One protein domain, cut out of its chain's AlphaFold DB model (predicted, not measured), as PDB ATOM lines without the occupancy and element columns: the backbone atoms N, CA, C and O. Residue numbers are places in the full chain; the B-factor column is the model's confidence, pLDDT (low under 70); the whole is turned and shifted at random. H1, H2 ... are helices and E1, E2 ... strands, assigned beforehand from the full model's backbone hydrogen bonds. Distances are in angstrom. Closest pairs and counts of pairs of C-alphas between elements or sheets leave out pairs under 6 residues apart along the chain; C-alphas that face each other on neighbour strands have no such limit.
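Overview. This is residues 316 to 410 of the 412 residues of the protein "Hydantoinase/oxoprolinase family protein" of Spirochaetes bacterium (UniProt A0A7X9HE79). What shape do these atoms make? One sheet of five antiparallel strands has the helix H1 slanting over one of its faces, and no named helix lies over the other face. The longest axis runs from the tip of the long hairpin of E4 and E5, at Gly 384, to the tail of residues 399 to 410. What is it built of, and how large is it? The printed part has 95 residues with one named helix and five named strands, along the chain E1, E2, E3, H1, E4, E5; across the sheet the order is E3, E2, E1, E5, E4, and the class is mixed, helices and strands. The whole is loose, with a radius of gyration of the C-alphas of 16.2 A, and spans 61 by 21 by 17 A.

Arrangement. How do the first three strands run? E1, residues 316 to 321, E2, residues 326 to 329, and E3, residues 334 to 337, form a meander, each strand the antiparallel neighbour of the one before. E1 and E2 are a hairpin with 171 degrees between their directions, and N 319 and O 328 are within hydrogen-bond range at 2.8 A. E2 and E3 are a hairpin at 167 degrees, with N 334 and O 329 at 3.1 A. Which strands complete the sheet? E5, residues 386 to 398, is the antiparallel neighbour of E1 at 170 degrees, with N 318 and O 394 at 2.8 A. E4, residues 371 to 383, forms a hairpin with E5 at 166 degrees, with N 379 and O 391 at 2.9 A and N 388 and O 381 at 2.9 A. The edge strands E3 and E4 are apart, and the sheet is twisted, its C-alphas lying up to 4.5 A off the best plane. Where is the helix? H1, residues 344 to 361, is on one face of the sheet in two layers, helix over strands, at a height over the sheet of 6.5 A. It lies over E1 and E5 and only just not over E4, on which 2 of its 18 C-alphas fall, and it runs slantwise to the strands, at 39 degrees to E1 on the local plane. In H1 every O i to N i+4 pair is within hydrogen-bond range. Which residues come closest? The closest C-alphas of E1 and H1 are those of Leu 318 and Ala 351, 6.1 A apart. For E5 and H1 they are the C-alphas of Val 394 and Ile 348, 6.4 A apart, and for E4 and H1 those of Ser 378 and Val 344, 7.1 A apart.

Along the chain. Where does the first strand begin? C-alpha 316 of E1 stands at (126.948, -77.144, 190.369), and E1 is 16.5 A long from first to last C-alpha. E2 measures 10.4 A and E3 10.1 A. How long are the later elements? H1 runs 25.7 A from C-alpha 344 at (125.350, -91.567, 184.365). E4 measures 35.4 A and bends by 53 degrees at residue 374; E5 measures 37.7 A and ends with C-alpha 398 at (133.152, -78.847, 197.127).

Size, cuts and confidence. How far does it reach? The two C-alphas farthest apart are those of Gly 384 and Ile 409, 61.4 A. How are the elements joined? The links E1 to E2, E2 to E3 and E4 to E5 are tight, those from E3 to H1 and from H1 to E4 are short, and the printed part has no cut. How sure is the model? The mean pLDDT of the printed part is 90.5, and residues 408 to 410 are under 70.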
ATOM      1  N   ILE A 316     127.483 -77.217 191.726       90.75
ATOM      2  CA  ILE A 316     126.948 -77.144 190.369       90.75
ATOM      3  C   ILE A 316     125.915 -78.241 190.156       90.75
ATOM      4  O   ILE A 316     126.054 -79.366 190.642       90.75
ATOM      5  N   GLU A 317     124.905 -77.921 189.359       90.81
ATOM      6  CA  GLU A 317     123.928 -78.890 188.881       90.81
ATOM      7  C   GLU A 317     124.120 -79.107 187.378       90.81
ATOM      8  O   GLU A 317     123.977 -78.187 186.569       90.81
ATOM      9  N   LEU A 318     124.442 -80.344 187.010       93.81
ATOM     10  CA  LEU A 318     124.535 -80.791 185.629       93.81
ATOM     11  C   LEU A 318     123.225 -81.459 185.222       93.81
ATOM     12  O   LEU A 318     122.724 -82.346 185.912       93.81
ATOM     13  N   PHE A 319     122.702 -81.063 184.065       93.56
ATOM     14  CA  PHE A 319     121.518 -81.643 183.442       93.56
ATOM     15  C   PHE A 319     121.877 -82.172 182.057       93.56
ATOM     16  O   PHE A 319     122.239 -81.390 181.179       93.56
ATOM     17  N   ALA A 320     121.717 -83.471 181.836       95.31
ATOM     18  CA  ALA A 320     121.894 -84.106 180.538       95.31
ATOM     19  C   ALA A 320     120.559 -84.683 180.040       95.31
ATOM     20  O   ALA A 320     119.862 -85.401 180.753       95.31
ATOM     21  N   ASP A 321     120.194 -84.340 178.810       94.69
ATOM     22  CA  ASP A 321     119.029 -84.848 178.091       94.69
ATOM     23  C   ASP A 321     119.538 -85.585 176.851       94.69
ATOM     24  O   ASP A 321     119.946 -84.959 175.867       94.69
ATOM     25  N   THR A 322     119.560 -86.917 176.921       95.50
ATOM     26  CA  THR A 322     120.145 -87.753 175.865       95.50
ATOM     27  C   THR A 322     119.220 -87.897 174.659       95.50
ATOM     28  O   THR A 322     119.704 -88.099 173.553       95.50
ATOM     29  N   GLN A 323     117.905 -87.700 174.830       93.12
ATOM     30  CA  GLN A 323     116.965 -87.648 173.704       93.12
ATOM     31  C   GLN A 323     117.215 -86.388 172.864       93.12
ATOM     32  O   GLN A 323     117.171 -86.423 171.635       93.12
ATOM     33  N   ARG A 324     117.484 -85.255 173.525       92.44
ATOM     34  CA  ARG A 324     117.811 -83.986 172.855       92.44
ATOM     35  C   ARG A 324     119.296 -83.821 172.550       92.44
ATOM     36  O   ARG A 324     119.655 -82.807 171.947       92.44
ATOM     37  N   CYS A 325     120.140 -84.765 172.964       95.19
ATOM     38  CA  CYS A 325     121.592 -84.707 172.826       95.19
ATOM     39  C   CYS A 325     122.188 -83.408 173.402       95.19
ATOM     40  O   CYS A 325     123.014 -82.760 172.754       95.19
ATOM     41  N   ARG A 326     121.740 -82.973 174.592       95.19
ATOM     42  CA  ARG A 326     122.214 -81.729 175.232       95.19
ATOM     43  C   ARG A 326     122.611 -81.906 176.689       95.19
ATOM     44  O   ARG A 326     121.905 -82.558 177.447       95.19
ATOM     45  N   LEU A 327     123.669 -81.200 177.077       94.94
ATOM     46  CA  LEU A 327     124.127 -81.051 178.454       94.94
ATOM     47  C   LEU A 327     124.143 -79.577 178.847       94.94
ATOM     48  O   LEU A 327     124.539 -78.718 178.056       94.94
ATOM     49  N   LEU A 328     123.697 -79.293 180.065       92.06
ATOM     50  CA  LEU A 328     123.612 -77.962 180.646       92.06
ATOM     51  C   LEU A 328     124.246 -77.961 182.037       92.06
ATOM     52  O   LEU A 328     123.884 -78.789 182.867       92.06
ATOM     53  N   VAL A 329     125.098 -76.974 182.313       92.12
ATOM     54  CA  VAL A 329     125.513 -76.608 183.678       92.12
ATOM     55  C   VAL A 329     125.198 -75.122 183.859       92.12
ATOM     56  O   VAL A 329     126.008 -74.277 183.469       92.12
ATOM     57  N   PRO A 330     123.997 -74.768 184.360       85.50
ATOM     58  CA  PRO A 330     123.516 -73.385 184.372       85.50
ATOM     59  C   PRO A 330     124.439 -72.418 185.119       85.50
ATOM     60  O   PRO A 330     124.736 -71.347 184.593       85.50
ATOM     61  N   ASN A 331     124.948 -72.821 186.289       83.94
ATOM     62  CA  ASN A 331     125.843 -72.010 187.124       83.94
ATOM     63  C   ASN A 331     127.146 -71.624 186.407       83.94
ATOM     64  O   ASN A 331     127.715 -70.575 186.682       83.94
ATOM     65  N   LEU A 332     127.597 -72.462 185.469       88.69
ATOM     66  CA  LEU A 332     128.835 -72.274 184.711       88.69
ATOM     67  C   LEU A 332     128.585 -71.813 183.268       88.69
ATOM     68  O   LEU A 332     129.517 -71.757 182.471       88.69
ATOM     69  N   ASN A 333     127.333 -71.510 182.904       86.50
ATOM     70  CA  ASN A 333     126.922 -71.196 181.531       86.50
ATOM     71  C   ASN A 333     127.326 -72.257 180.484       86.50
ATOM     72  O   ASN A 333     127.460 -71.950 179.298       86.50
ATOM     73  N   VAL A 334     127.473 -73.524 180.885       90.25
ATOM     74  CA  VAL A 334     127.792 -74.617 179.955       90.25
ATOM     75  C   VAL A 334     126.520 -75.069 179.249       90.25
ATOM     76  O   VAL A 334     125.497 -75.334 179.886       90.25
ATOM     77  N   ASN A 335     126.587 -75.173 177.923       91.38
ATOM     78  CA  ASN A 335     125.501 -75.675 177.092       91.38
ATOM     79  C   ASN A 335     126.052 -76.319 175.817       91.38
ATOM     80  O   ASN A 335     126.279 -75.636 174.816       91.38
ATOM     81  N   ILE A 336     126.258 -77.633 175.852       94.75
ATOM     82  CA  ILE A 336     126.936 -78.378 174.785       94.75
ATOM     83  C   ILE A 336     126.064 -79.509 174.238       94.75
ATOM     84  O   ILE A 336     125.017 -79.847 174.797       94.75
ATOM     85  N   ARG A 337     126.494 -80.083 173.111       95.94
ATOM     86  CA  ARG A 337     125.922 -81.325 172.583       95.94
ATOM     87  C   ARG A 337     126.612 -82.529 173.213       95.94
ATOM     88  O   ARG A 337     127.821 -82.494 173.405       95.94
ATOM     89  N   ILE A 338     125.841 -83.579 173.461       96.94
ATOM     90  CA  ILE A 338     126.311 -84.878 173.965       96.94
ATOM     91  C   ILE A 338     125.799 -86.008 173.060       96.94
ATOM     92  O   ILE A 338     124.796 -85.801 172.373       96.94
ATOM     93  N   PRO A 339     126.463 -87.174 173.017       95.56
ATOM     94  CA  PRO A 339     125.966 -88.343 172.291       95.56
ATOM     95  C   PRO A 339     124.663 -88.893 172.897       95.56
ATOM     96  O   PRO A 339     124.322 -88.603 174.044       95.56
ATOM     97  N   GLN A 340     123.928 -89.701 172.131       92.00
ATOM     98  CA  GLN A 340     122.683 -90.320 172.605       92.00
ATOM     99  C   GLN A 340     122.960 -91.435 173.630       92.00
ATOM    100  O   GLN A 340     122.143 -91.692 174.514       92.00
ATOM    101  N   GLU A 341     124.137 -92.056 173.531       94.12
ATOM    102  CA  GLU A 341     124.652 -93.099 174.419       94.12
ATOM    103  C   GLU A 341     125.141 -92.559 175.771       94.12
ATOM    104  O   GLU A 341     125.490 -93.355 176.638       94.12
ATOM    105  N   TYR A 342     125.158 -91.232 175.954       96.56
ATOM    106  CA  TYR A 342     125.625 -90.578 177.174       96.56
ATOM    107  C   TYR A 342     124.910 -91.130 178.410       96.56
ATOM    108  O   TYR A 342     123.678 -91.206 178.458       96.56
ATOM    109  N   ASP A 343     125.680 -91.510 179.423       96.00
ATOM    110  CA  ASP A 343     125.159 -92.183 180.603       96.00
ATOM    111  C   ASP A 343     125.483 -91.451 181.911       96.00
ATOM    112  O   ASP A 343     125.875 -90.281 181.945       96.00
ATOM    113  N   VAL A 344     125.183 -92.122 183.023       96.62
ATOM    114  CA  VAL A 344     125.350 -91.567 184.365       96.62
ATOM    115  C   VAL A 344     126.825 -91.407 184.718       96.62
ATOM    116  O   VAL A 344     127.175 -90.421 185.364       96.62
ATOM    117  N   ASP A 345     127.681 -92.325 184.276       97.19
ATOM    118  CA  ASP A 345     129.107 -92.278 184.577       97.19
ATOM    119  C   ASP A 345     129.753 -91.113 183.820       97.19
ATOM    120  O   ASP A 345     130.477 -90.321 184.424       97.19
ATOM    121  N   ASN A 346     129.368 -90.905 182.552       97.19
ATOM    122  CA  ASN A 346     129.754 -89.705 181.804       97.19
ATOM    123  C   ASN A 346     129.281 -88.424 182.510       97.19
ATOM    124  O   ASN A 346     130.038 -87.468 182.638       97.19
ATOM    125  N   ALA A 347     128.040 -88.399 183.013       97.06
ATOM    126  CA  ALA A 347     127.492 -87.249 183.739       97.06
ATOM    127  C   ALA A 347     128.273 -86.900 185.010       97.06
ATOM    128  O   ALA A 347     128.467 -85.718 185.299       97.06
ATOM    129  N   ILE A 348     128.703 -87.906 185.771       97.44
ATOM    130  CA  ILE A 348     129.495 -87.720 186.990       97.44
ATOM    131  C   ILE A 348     130.900 -87.219 186.644       97.44
ATOM    132  O   ILE A 348     131.392 -86.289 187.292       97.44
ATOM    133  N   GLU A 349     131.527 -87.804 185.622       97.38
ATOM    134  CA  GLU A 349     132.845 -87.397 185.137       97.38
ATOM    135  C   GLU A 349     132.829 -85.940 184.652       97.38
ATOM    136  O   GLU A 349     133.600 -85.119 185.149       97.38
ATOM    137  N   ASP A 350     131.887 -85.579 183.777       97.31
ATOM    138  CA  ASP A 350     131.750 -84.216 183.261       97.31
ATOM    139  C   ASP A 350     131.440 -83.210 184.375       97.31
ATOM    140  O   ASP A 350     132.059 -82.148 184.425       97.31
ATOM    141  N   ALA A 351     130.534 -83.528 185.311       96.12
ATOM    142  CA  ALA A 351     130.256 -82.651 186.452       96.12
ATOM    143  C   ALA A 351     131.525 -82.396 187.281       96.12
ATOM    144  O   ALA A 351     131.830 -81.260 187.639       96.12
ATOM    145  N   THR A 352     132.300 -83.446 187.553       96.00
ATOM    146  CA  THR A 352     133.554 -83.332 188.308       96.00
ATOM    147  C   THR A 352     134.581 -82.495 187.544       96.00
ATOM    148  O   THR A 352     135.187 -81.593 188.123       96.00
ATOM    149  N   ASN A 353     134.725 -82.720 186.237       96.06
ATOM    150  CA  ASN A 353     135.649 -81.980 185.381       96.06
ATOM    151  C   ASN A 353     135.289 -80.490 185.289       96.06
ATOM    152  O   ASN A 353     136.160 -79.638 185.467       96.06
ATOM    153  N   TYR A 354     134.013 -80.157 185.073       96.25
ATOM    154  CA  TYR A 354     133.561 -78.764 185.042       96.25
ATOM    155  C   TYR A 354     133.757 -78.064 186.387       96.25
ATOM    156  O   TYR A 354     134.187 -76.910 186.417       96.25
ATOM    157  N   MET A 355     133.487 -78.755 187.499       94.81
ATOM    158  CA  MET A 355     133.751 -78.222 188.834       94.81
ATOM    159  C   MET A 355     135.248 -77.952 189.032       94.81
ATOM    160  O   MET A 355     135.614 -76.856 189.445       94.81
ATOM    161  N   MET A 356     136.122 -78.907 188.694       94.81
ATOM    162  CA  MET A 356     137.578 -78.738 188.813       94.81
ATOM    163  C   MET A 356     138.089 -77.548 187.996       94.81
ATOM    164  O   MET A 356     138.788 -76.694 188.540       94.81
ATOM    165  N   GLN A 357     137.683 -77.446 186.727       94.50
ATOM    166  CA  GLN A 357     138.056 -76.330 185.850       94.50
ATOM    167  C   GLN A 357     137.576 -74.985 186.400       94.50
ATOM    168  O   GLN A 357     138.301 -73.988 186.360       94.50
ATOM    169  N   TYR A 358     136.358 -74.941 186.944       93.88
ATOM    170  CA  TYR A 358     135.841 -73.729 187.558       93.88
ATOM    171  C   TYR A 358     136.646 -73.334 188.801       93.88
ATOM    172  O   TYR A 358     137.076 -72.185 188.892       93.88
ATOM    173  N   LEU A 359     136.922 -74.274 189.712       93.62
ATOM    174  CA  LEU A 359     137.726 -74.036 190.918       93.62
ATOM    175  C   LEU A 359     139.137 -73.534 190.586       93.62
ATOM    176  O   LEU A 359     139.637 -72.629 191.256       93.62
ATOM    177  N   GLU A 360     139.753 -74.073 189.533       93.31
ATOM    178  CA  GLU A 360     141.020 -73.579 188.987       93.31
ATOM    179  C   GLU A 360     140.909 -72.131 188.520       93.31
ATOM    180  O   GLU A 360     141.721 -71.291 188.914       93.31
ATOM    181  N   SER A 361     139.880 -71.819 187.729       92.75
ATOM    182  CA  SER A 361     139.686 -70.481 187.160       92.75
ATOM    183  C   SER A 361     139.487 -69.382 188.207       92.75
ATOM    184  O   SER A 361     139.875 -68.240 187.970       92.75
ATOM    185  N   ILE A 362     138.927 -69.722 189.373       91.25
ATOM    186  CA  ILE A 362     138.698 -68.775 190.475       91.25
ATOM    187  C   ILE A 362     139.821 -68.802 191.528       91.25
ATOM    188  O   ILE A 362     139.749 -68.079 192.522       91.25
ATOM    189  N   GLY A 363     140.866 -69.612 191.316       89.44
ATOM    190  CA  GLY A 363     142.077 -69.627 192.137       89.44
ATOM    191  C   GLY A 363     141.972 -70.395 193.459       89.44
ATOM    192  O   GLY A 363     142.674 -70.058 194.411       89.44
ATOM    193  N   VAL A 364     141.114 -71.417 193.550       89.00
ATOM    194  CA  VAL A 364     141.035 -72.288 194.739       89.00
ATOM    195  C   VAL A 364     142.240 -73.234 194.779       89.00
ATOM    196  O   VAL A 364     142.565 -73.853 193.766       89.00
ATOM    197  N   ASP A 365     142.892 -73.375 195.937       87.00
ATOM    198  CA  ASP A 365     144.033 -74.288 196.154       87.00
ATOM    199  C   ASP A 365     143.641 -75.747 195.864       87.00
ATOM    200  O   ASP A 365     142.576 -76.194 196.284       87.00
ATOM    201  N   GLU A 366     144.502 -76.499 195.172       86.69
ATOM    202  CA  GLU A 366     144.285 -77.909 194.809       86.69
ATOM    203  C   GLU A 366     143.896 -78.796 195.995       86.69
ATOM    204  O   GLU A 366     143.006 -79.638 195.870       86.69
ATOM    205  N   ARG A 367     144.505 -78.574 197.166       85.38
ATOM    206  CA  ARG A 367     144.232 -79.348 198.389       85.38
ATOM    207  C   ARG A 367     142.820 -79.126 198.916       85.38
ATOM    208  O   ARG A 367     142.306 -79.948 199.670       85.38
ATOM    209  N   GLU A 368     142.192 -78.026 198.516       86.06
ATOM    210  CA  GLU A 368     140.852 -77.651 198.940       86.06
ATOM    211  C   GLU A 368     139.768 -78.080 197.938       86.06
ATOM    212  O   GLU A 368     138.586 -77.973 198.263       86.06
ATOM    213  N   ARG A 369     140.127 -78.652 196.777       87.88
ATOM    214  CA  ARG A 369     139.197 -79.095 195.716       87.88
ATOM    215  C   ARG A 369     138.643 -80.509 195.941       87.88
ATOM    216  O   ARG A 369     138.572 -81.324 195.027       87.88
ATOM    217  N   GLU A 370     138.254 -80.826 197.174       89.12
ATOM    218  CA  GLU A 370     137.630 -82.118 197.495       89.12
ATOM    219  C   GLU A 370     136.165 -82.102 197.034       89.12
ATOM    220  O   GLU A 370     135.316 -81.497 197.689       89.12
ATOM    221  N   ILE A 371     135.878 -82.730 195.893       91.81
ATOM    222  CA  ILE A 371     134.534 -82.778 195.305       91.81
ATOM    223  C   ILE A 371     133.774 -83.992 195.839       91.81
ATOM    224  O   ILE A 371     134.292 -85.107 195.856       91.81
ATOM    225  N   GLU A 372     132.518 -83.785 196.224       91.94
ATOM    226  CA  GLU A 372     131.583 -84.856 196.552       91.94
ATOM    227  C   GLU A 372     130.328 -84.793 195.676       91.94
ATOM    228  O   GLU A 372     129.805 -83.721 195.356       91.94
ATOM    229  N   ILE A 373     129.835 -85.971 195.289       92.31
ATOM    230  CA  ILE A 373     128.567 -86.118 194.580       92.31
ATOM    231  C   ILE A 373     127.454 -86.233 195.617       92.31
ATOM    232  O   ILE A 373     127.400 -87.198 196.378       92.31
ATOM    233  N   LEU A 374     126.557 -85.250 195.640       86.75
ATOM    234  CA  LEU A 374     125.443 -85.220 196.583       86.75
ATOM    235  C   LEU A 374     124.271 -86.059 196.097       86.75
ATOM    236  O   LEU A 374     123.649 -86.783 196.875       86.75
ATOM    237  N   GLN A 375     123.936 -85.917 194.816       88.25
ATOM    238  CA  GLN A 375     122.761 -86.542 194.227       88.25
ATOM    239  C   GLN A 375     123.016 -86.911 192.774       88.25
ATOM    240  O   GLN A 375     123.614 -86.151 192.011       88.25
ATOM    241  N   VAL A 376     122.492 -88.074 192.395       92.62
ATOM    242  CA  VAL A 376     122.471 -88.557 191.020       92.62
ATOM    243  C   VAL A 376     121.074 -89.072 190.731       92.62
ATOM    244  O   VAL A 376     120.566 -89.949 191.432       92.62
ATOM    245  N   TYR A 377     120.455 -88.533 189.689       91.25
ATOM    246  CA  TYR A 377     119.177 -89.008 189.185       91.25
ATOM    247  C   TYR A 377     119.312 -89.393 187.721       91.25
ATOM    248  O   TYR A 377     119.960 -88.696 186.946       91.25
ATOM    249  N   SER A 378     118.645 -90.472 187.330       94.06
ATOM    250  CA  SER A 378     118.495 -90.861 185.933       94.06
ATOM    251  C   SER A 378     117.061 -91.311 185.712       94.06
ATOM    252  O   SER A 378     116.631 -92.324 186.259       94.06
ATOM    253  N   PHE A 379     116.328 -90.558 184.901       92.44
ATOM    254  CA  PHE A 379     114.951 -90.862 184.533       92.44
ATOM    255  C   PHE A 379     114.892 -91.264 183.066       92.44
ATOM    256  O   PHE A 379     115.456 -90.576 182.218       92.44
ATOM    257  N   ASN A 380     114.187 -92.347 182.751       91.62
ATOM    258  CA  ASN A 380     113.924 -92.706 181.363       91.62
ATOM    259  C   ASN A 380     112.913 -91.720 180.765       91.62
ATOM    260  O   ASN A 380     111.854 -91.476 181.345       91.62
ATOM    261  N   MET A 381     113.248 -91.169 179.603       87.81
ATOM    262  CA  MET A 381     112.334 -90.385 178.783       87.81
ATOM    263  C   MET A 381     111.512 -91.353 177.938       87.81
ATOM    264  O   MET A 381     112.077 -92.239 177.295       87.81
ATOM    265  N   VAL A 382     110.189 -91.206 177.967       87.06
ATOM    266  CA  VAL A 382     109.256 -92.086 177.255       87.06
ATOM    267  C   VAL A 382     108.421 -91.247 176.301       87.06
ATOM    268  O   VAL A 382     107.820 -90.253 176.711       87.06
ATOM    269  N   GLU A 383     108.363 -91.662 175.042       83.88
ATOM    270  CA  GLU A 383     107.471 -91.095 174.035       83.88
ATOM    271  C   GLU A 383     106.598 -92.225 173.482       83.88
ATOM    272  O   GLU A 383     107.093 -93.239 172.989       83.88
ATOM    273  N   GLY A 384     105.279 -92.110 173.658       86.88
ATOM    274  CA  GLY A 384     104.374 -93.245 173.471       86.88
ATOM    275  C   GLY A 384     104.625 -94.339 174.517       86.88
ATOM    276  O   GLY A 384     104.378 -94.121 175.701       86.88
ATOM    277  N   PHE A 385     105.104 -95.505 174.073       86.62
ATOM    278  CA  PHE A 385     105.428 -96.666 174.920       86.62
ATOM    279  C   PHE A 385     106.913 -97.062 174.868       86.62
ATOM    280  O   PHE A 385     107.296 -98.075 175.455       86.62
ATOM    281  N   GLU A 386     107.752 -96.285 174.181       86.62
ATOM    282  CA  GLU A 386     109.171 -96.590 173.997       86.62
ATOM    283  C   GLU A 386     110.053 -95.606 174.766       86.62
ATOM    284  O   GLU A 386     109.744 -94.420 174.893       86.62
ATOM    285  N   THR A 387     111.168 -96.111 175.295       88.06
ATOM    286  CA  THR A 387     112.188 -95.261 175.916       88.06
ATOM    287  C   THR A 387     113.012 -94.600 174.818       88.06
ATOM    288  O   THR A 387     113.685 -95.287 174.057       88.06
ATOM    289  N   THR A 388     112.973 -93.272 174.747       91.06
ATOM    290  CA  THR A 388     113.641 -92.481 173.699       91.06
ATOM    291  C   THR A 388     114.966 -91.872 174.151       91.06
ATOM    292  O   THR A 388     115.765 -91.432 173.325       91.06
ATOM    293  N   GLY A 389     115.226 -91.856 175.458       91.31
ATOM    294  CA  GLY A 389     116.461 -91.351 176.043       91.31
ATOM    295  C   GLY A 389     116.403 -91.316 177.565       91.31
ATOM    296  O   GLY A 389     115.556 -91.958 178.189       91.31
ATOM    297  N   LYS A 390     117.303 -90.549 178.173       93.75
ATOM    298  CA  LYS A 390     117.404 -90.359 179.618       93.75
ATOM    299  C   LYS A 390     117.537 -88.880 179.960       93.75
ATOM    300  O   LYS A 390     118.186 -88.118 179.247       93.75
ATOM    301  N   ASN A 391     116.933 -88.491 181.076       93.50
ATOM    302  CA  ASN A 391     117.190 -87.233 181.762       93.50
ATOM    303  C   ASN A 391     118.067 -87.538 182.975       93.50
ATOM    304  O   ASN A 391     117.601 -88.150 183.940       93.50
ATOM    305  N   ILE A 392     119.333 -87.151 182.893       95.69
ATOM    306  CA  ILE A 392     120.335 -87.404 183.921       95.69
ATOM    307  C   ILE A 392     120.629 -86.091 184.634       95.69
ATOM    308  O   ILE A 392     120.773 -85.044 184.000       95.69
ATOM    309  N   ARG A 393     120.694 -86.140 185.962       94.06
ATOM    310  CA  ARG A 393     121.030 -84.993 186.803       94.06
ATOM    311  C   ARG A 393     122.104 -85.379 187.793       94.06
ATOM    312  O   ARG A 393     121.956 -86.390 188.476       94.06
ATOM    313  N   VAL A 394     123.136 -84.553 187.884       94.38
ATOM    314  CA  VAL A 394     124.215 -84.712 188.859       94.38
ATOM    315  C   VAL A 394     124.356 -83.407 189.622       94.38
ATOM    316  O   VAL A 394     124.552 -82.354 189.019       94.38
ATOM    317  N   HIS A 395     124.242 -83.480 190.945       91.62
ATOM    318  CA  HIS A 395     124.565 -82.377 191.847       91.62
ATOM    319  C   HIS A 395     125.863 -82.717 192.561       91.62
ATOM    320  O   HIS A 395     125.929 -83.712 193.292       91.62
ATOM    321  N   CYS A 396     126.893 -81.908 192.340       92.00
ATOM    322  CA  CYS A 396     128.165 -82.038 193.037       92.00
ATOM    323  C   CYS A 396     128.555 -80.722 193.701       92.00
ATOM    324  O   CYS A 396     128.141 -79.640 193.279       92.00
ATOM    325  N   GLN A 397     129.348 -80.830 194.761       91.00
ATOM    326  CA  GLN A 397     129.846 -79.683 195.505       91.00
ATOM    327  C   GLN A 397     131.286 -79.893 195.951       91.00
ATOM    328  O   GLN A 397     131.742 -81.027 196.091       91.00
ATOM    329  N   VAL A 398     131.975 -78.798 196.260       91.19
ATOM    330  CA  VAL A 398     133.152 -78.847 197.127       91.19
ATOM    331  C   VAL A 398     132.687 -79.160 198.538       91.19
ATOM    332  O   VAL A 398     131.806 -78.477 199.069       91.19
ATOM    333  N   LYS A 399     133.289 -80.181 199.146       85.50
ATOM    334  CA  LYS A 399     132.976 -80.619 200.499       85.50
ATOM    335  C   LYS A 399     133.173 -79.468 201.495       85.50
ATOM    336  O   LYS A 399     134.314 -79.029 201.697       85.50
ATOM    337  N   PRO A 400     132.098 -78.992 202.151       85.31
ATOM    338  CA  PRO A 400     132.187 -77.919 203.129       85.31
ATOM    339  C   PRO A 400     133.079 -78.297 204.313       85.31
ATOM    340  O   PRO A 400     133.312 -79.473 204.602       85.31
ATOM    341  N   GLY A 401     133.555 -77.289 205.040       85.38
ATOM    342  CA  GLY A 401     134.255 -77.491 206.303       85.38
ATOM    343  C   GLY A 401     135.387 -76.502 206.519       85.38
ATOM    344  O   GLY A 401     135.342 -75.367 206.048       85.38
ATOM    345  N   ILE A 402     136.403 -76.966 207.243       88.00
ATOM    346  CA  ILE A 402     137.568 -76.184 207.657       88.00
ATOM    347  C   ILE A 402     138.765 -76.501 206.756       88.00
ATOM    348  O   ILE A 402     139.010 -77.683 206.473       88.00
ATOM    349  N   LEU A 403     139.487 -75.452 206.335       89.06
ATOM    350  CA  LEU A 403     140.693 -75.515 205.501       89.06
ATOM    351  C   LEU A 403     141.671 -76.556 206.046       89.06
ATOM    352  O   LEU A 403     141.934 -76.593 207.253       89.06
ATOM    353  N   HIS A 404     142.247 -77.373 205.164       83.75
ATOM    354  CA  HIS A 404     143.125 -78.476 205.545       83.75
ATOM    355  C   HIS A 404     144.297 -77.989 206.405       83.75
ATOM    356  O   HIS A 404     144.573 -78.545 207.463       83.75
ATOM    357  N   GLN A 405     144.949 -76.903 205.988       81.50
ATOM    358  CA  GLN A 405     146.096 -76.311 206.690       81.50
ATOM    359  C   GLN A 405     145.776 -75.793 208.103       81.50
ATOM    360  O   GLN A 405     146.679 -75.635 208.921       81.50
ATOM    361  N   CYS A 406     144.505 -75.520 208.402       82.94
ATOM    362  CA  CYS A 406     144.078 -75.015 209.704       82.94
ATOM    363  C   CYS A 406     143.739 -76.136 210.692       82.94
ATOM    364  O   CYS A 406     143.722 -75.877 211.894       82.94
ATOM    365  N   ARG A 407     143.514 -77.369 210.211       72.81
ATOM    366  CA  ARG A 407     143.173 -78.523 211.062       72.81
ATOM    367  C   ARG A 407     144.289 -78.912 212.029       72.81
ATOM    368  O   ARG A 407     143.989 -79.424 213.093       72.81
ATOM    369  N   ASP A 408     145.545 -78.640 211.678       63.38
ATOM    370  CA  ASP A 408     146.699 -78.939 212.539       63.38
ATOM    371  C   ASP A 408     147.035 -77.781 213.500       63.38
ATOM    372  O   ASP A 408     147.634 -77.981 214.558       63.38
ATOM    373  N   ILE A 409     146.663 -76.548 213.128       62.34
ATOM    374  CA  ILE A 409     146.919 -75.323 213.910       62.34
ATOM    375  C   ILE A 409     145.927 -75.225 215.070       62.34
ATOM    376  O   ILE A 409     146.287 -74.884 216.200       62.34
ATOM    377  N   LEU A 410     144.670 -75.540 214.784       62.84
ATOM    378  CA  LEU A 410     143.632 -75.732 215.775       62.84
ATOM    379  C   LEU A 410     143.790 -77.170 216.259       62.84
ATOM    380  O   LEU A 410     143.458 -78.084 215.524       62.84
TER     381      LEU A 410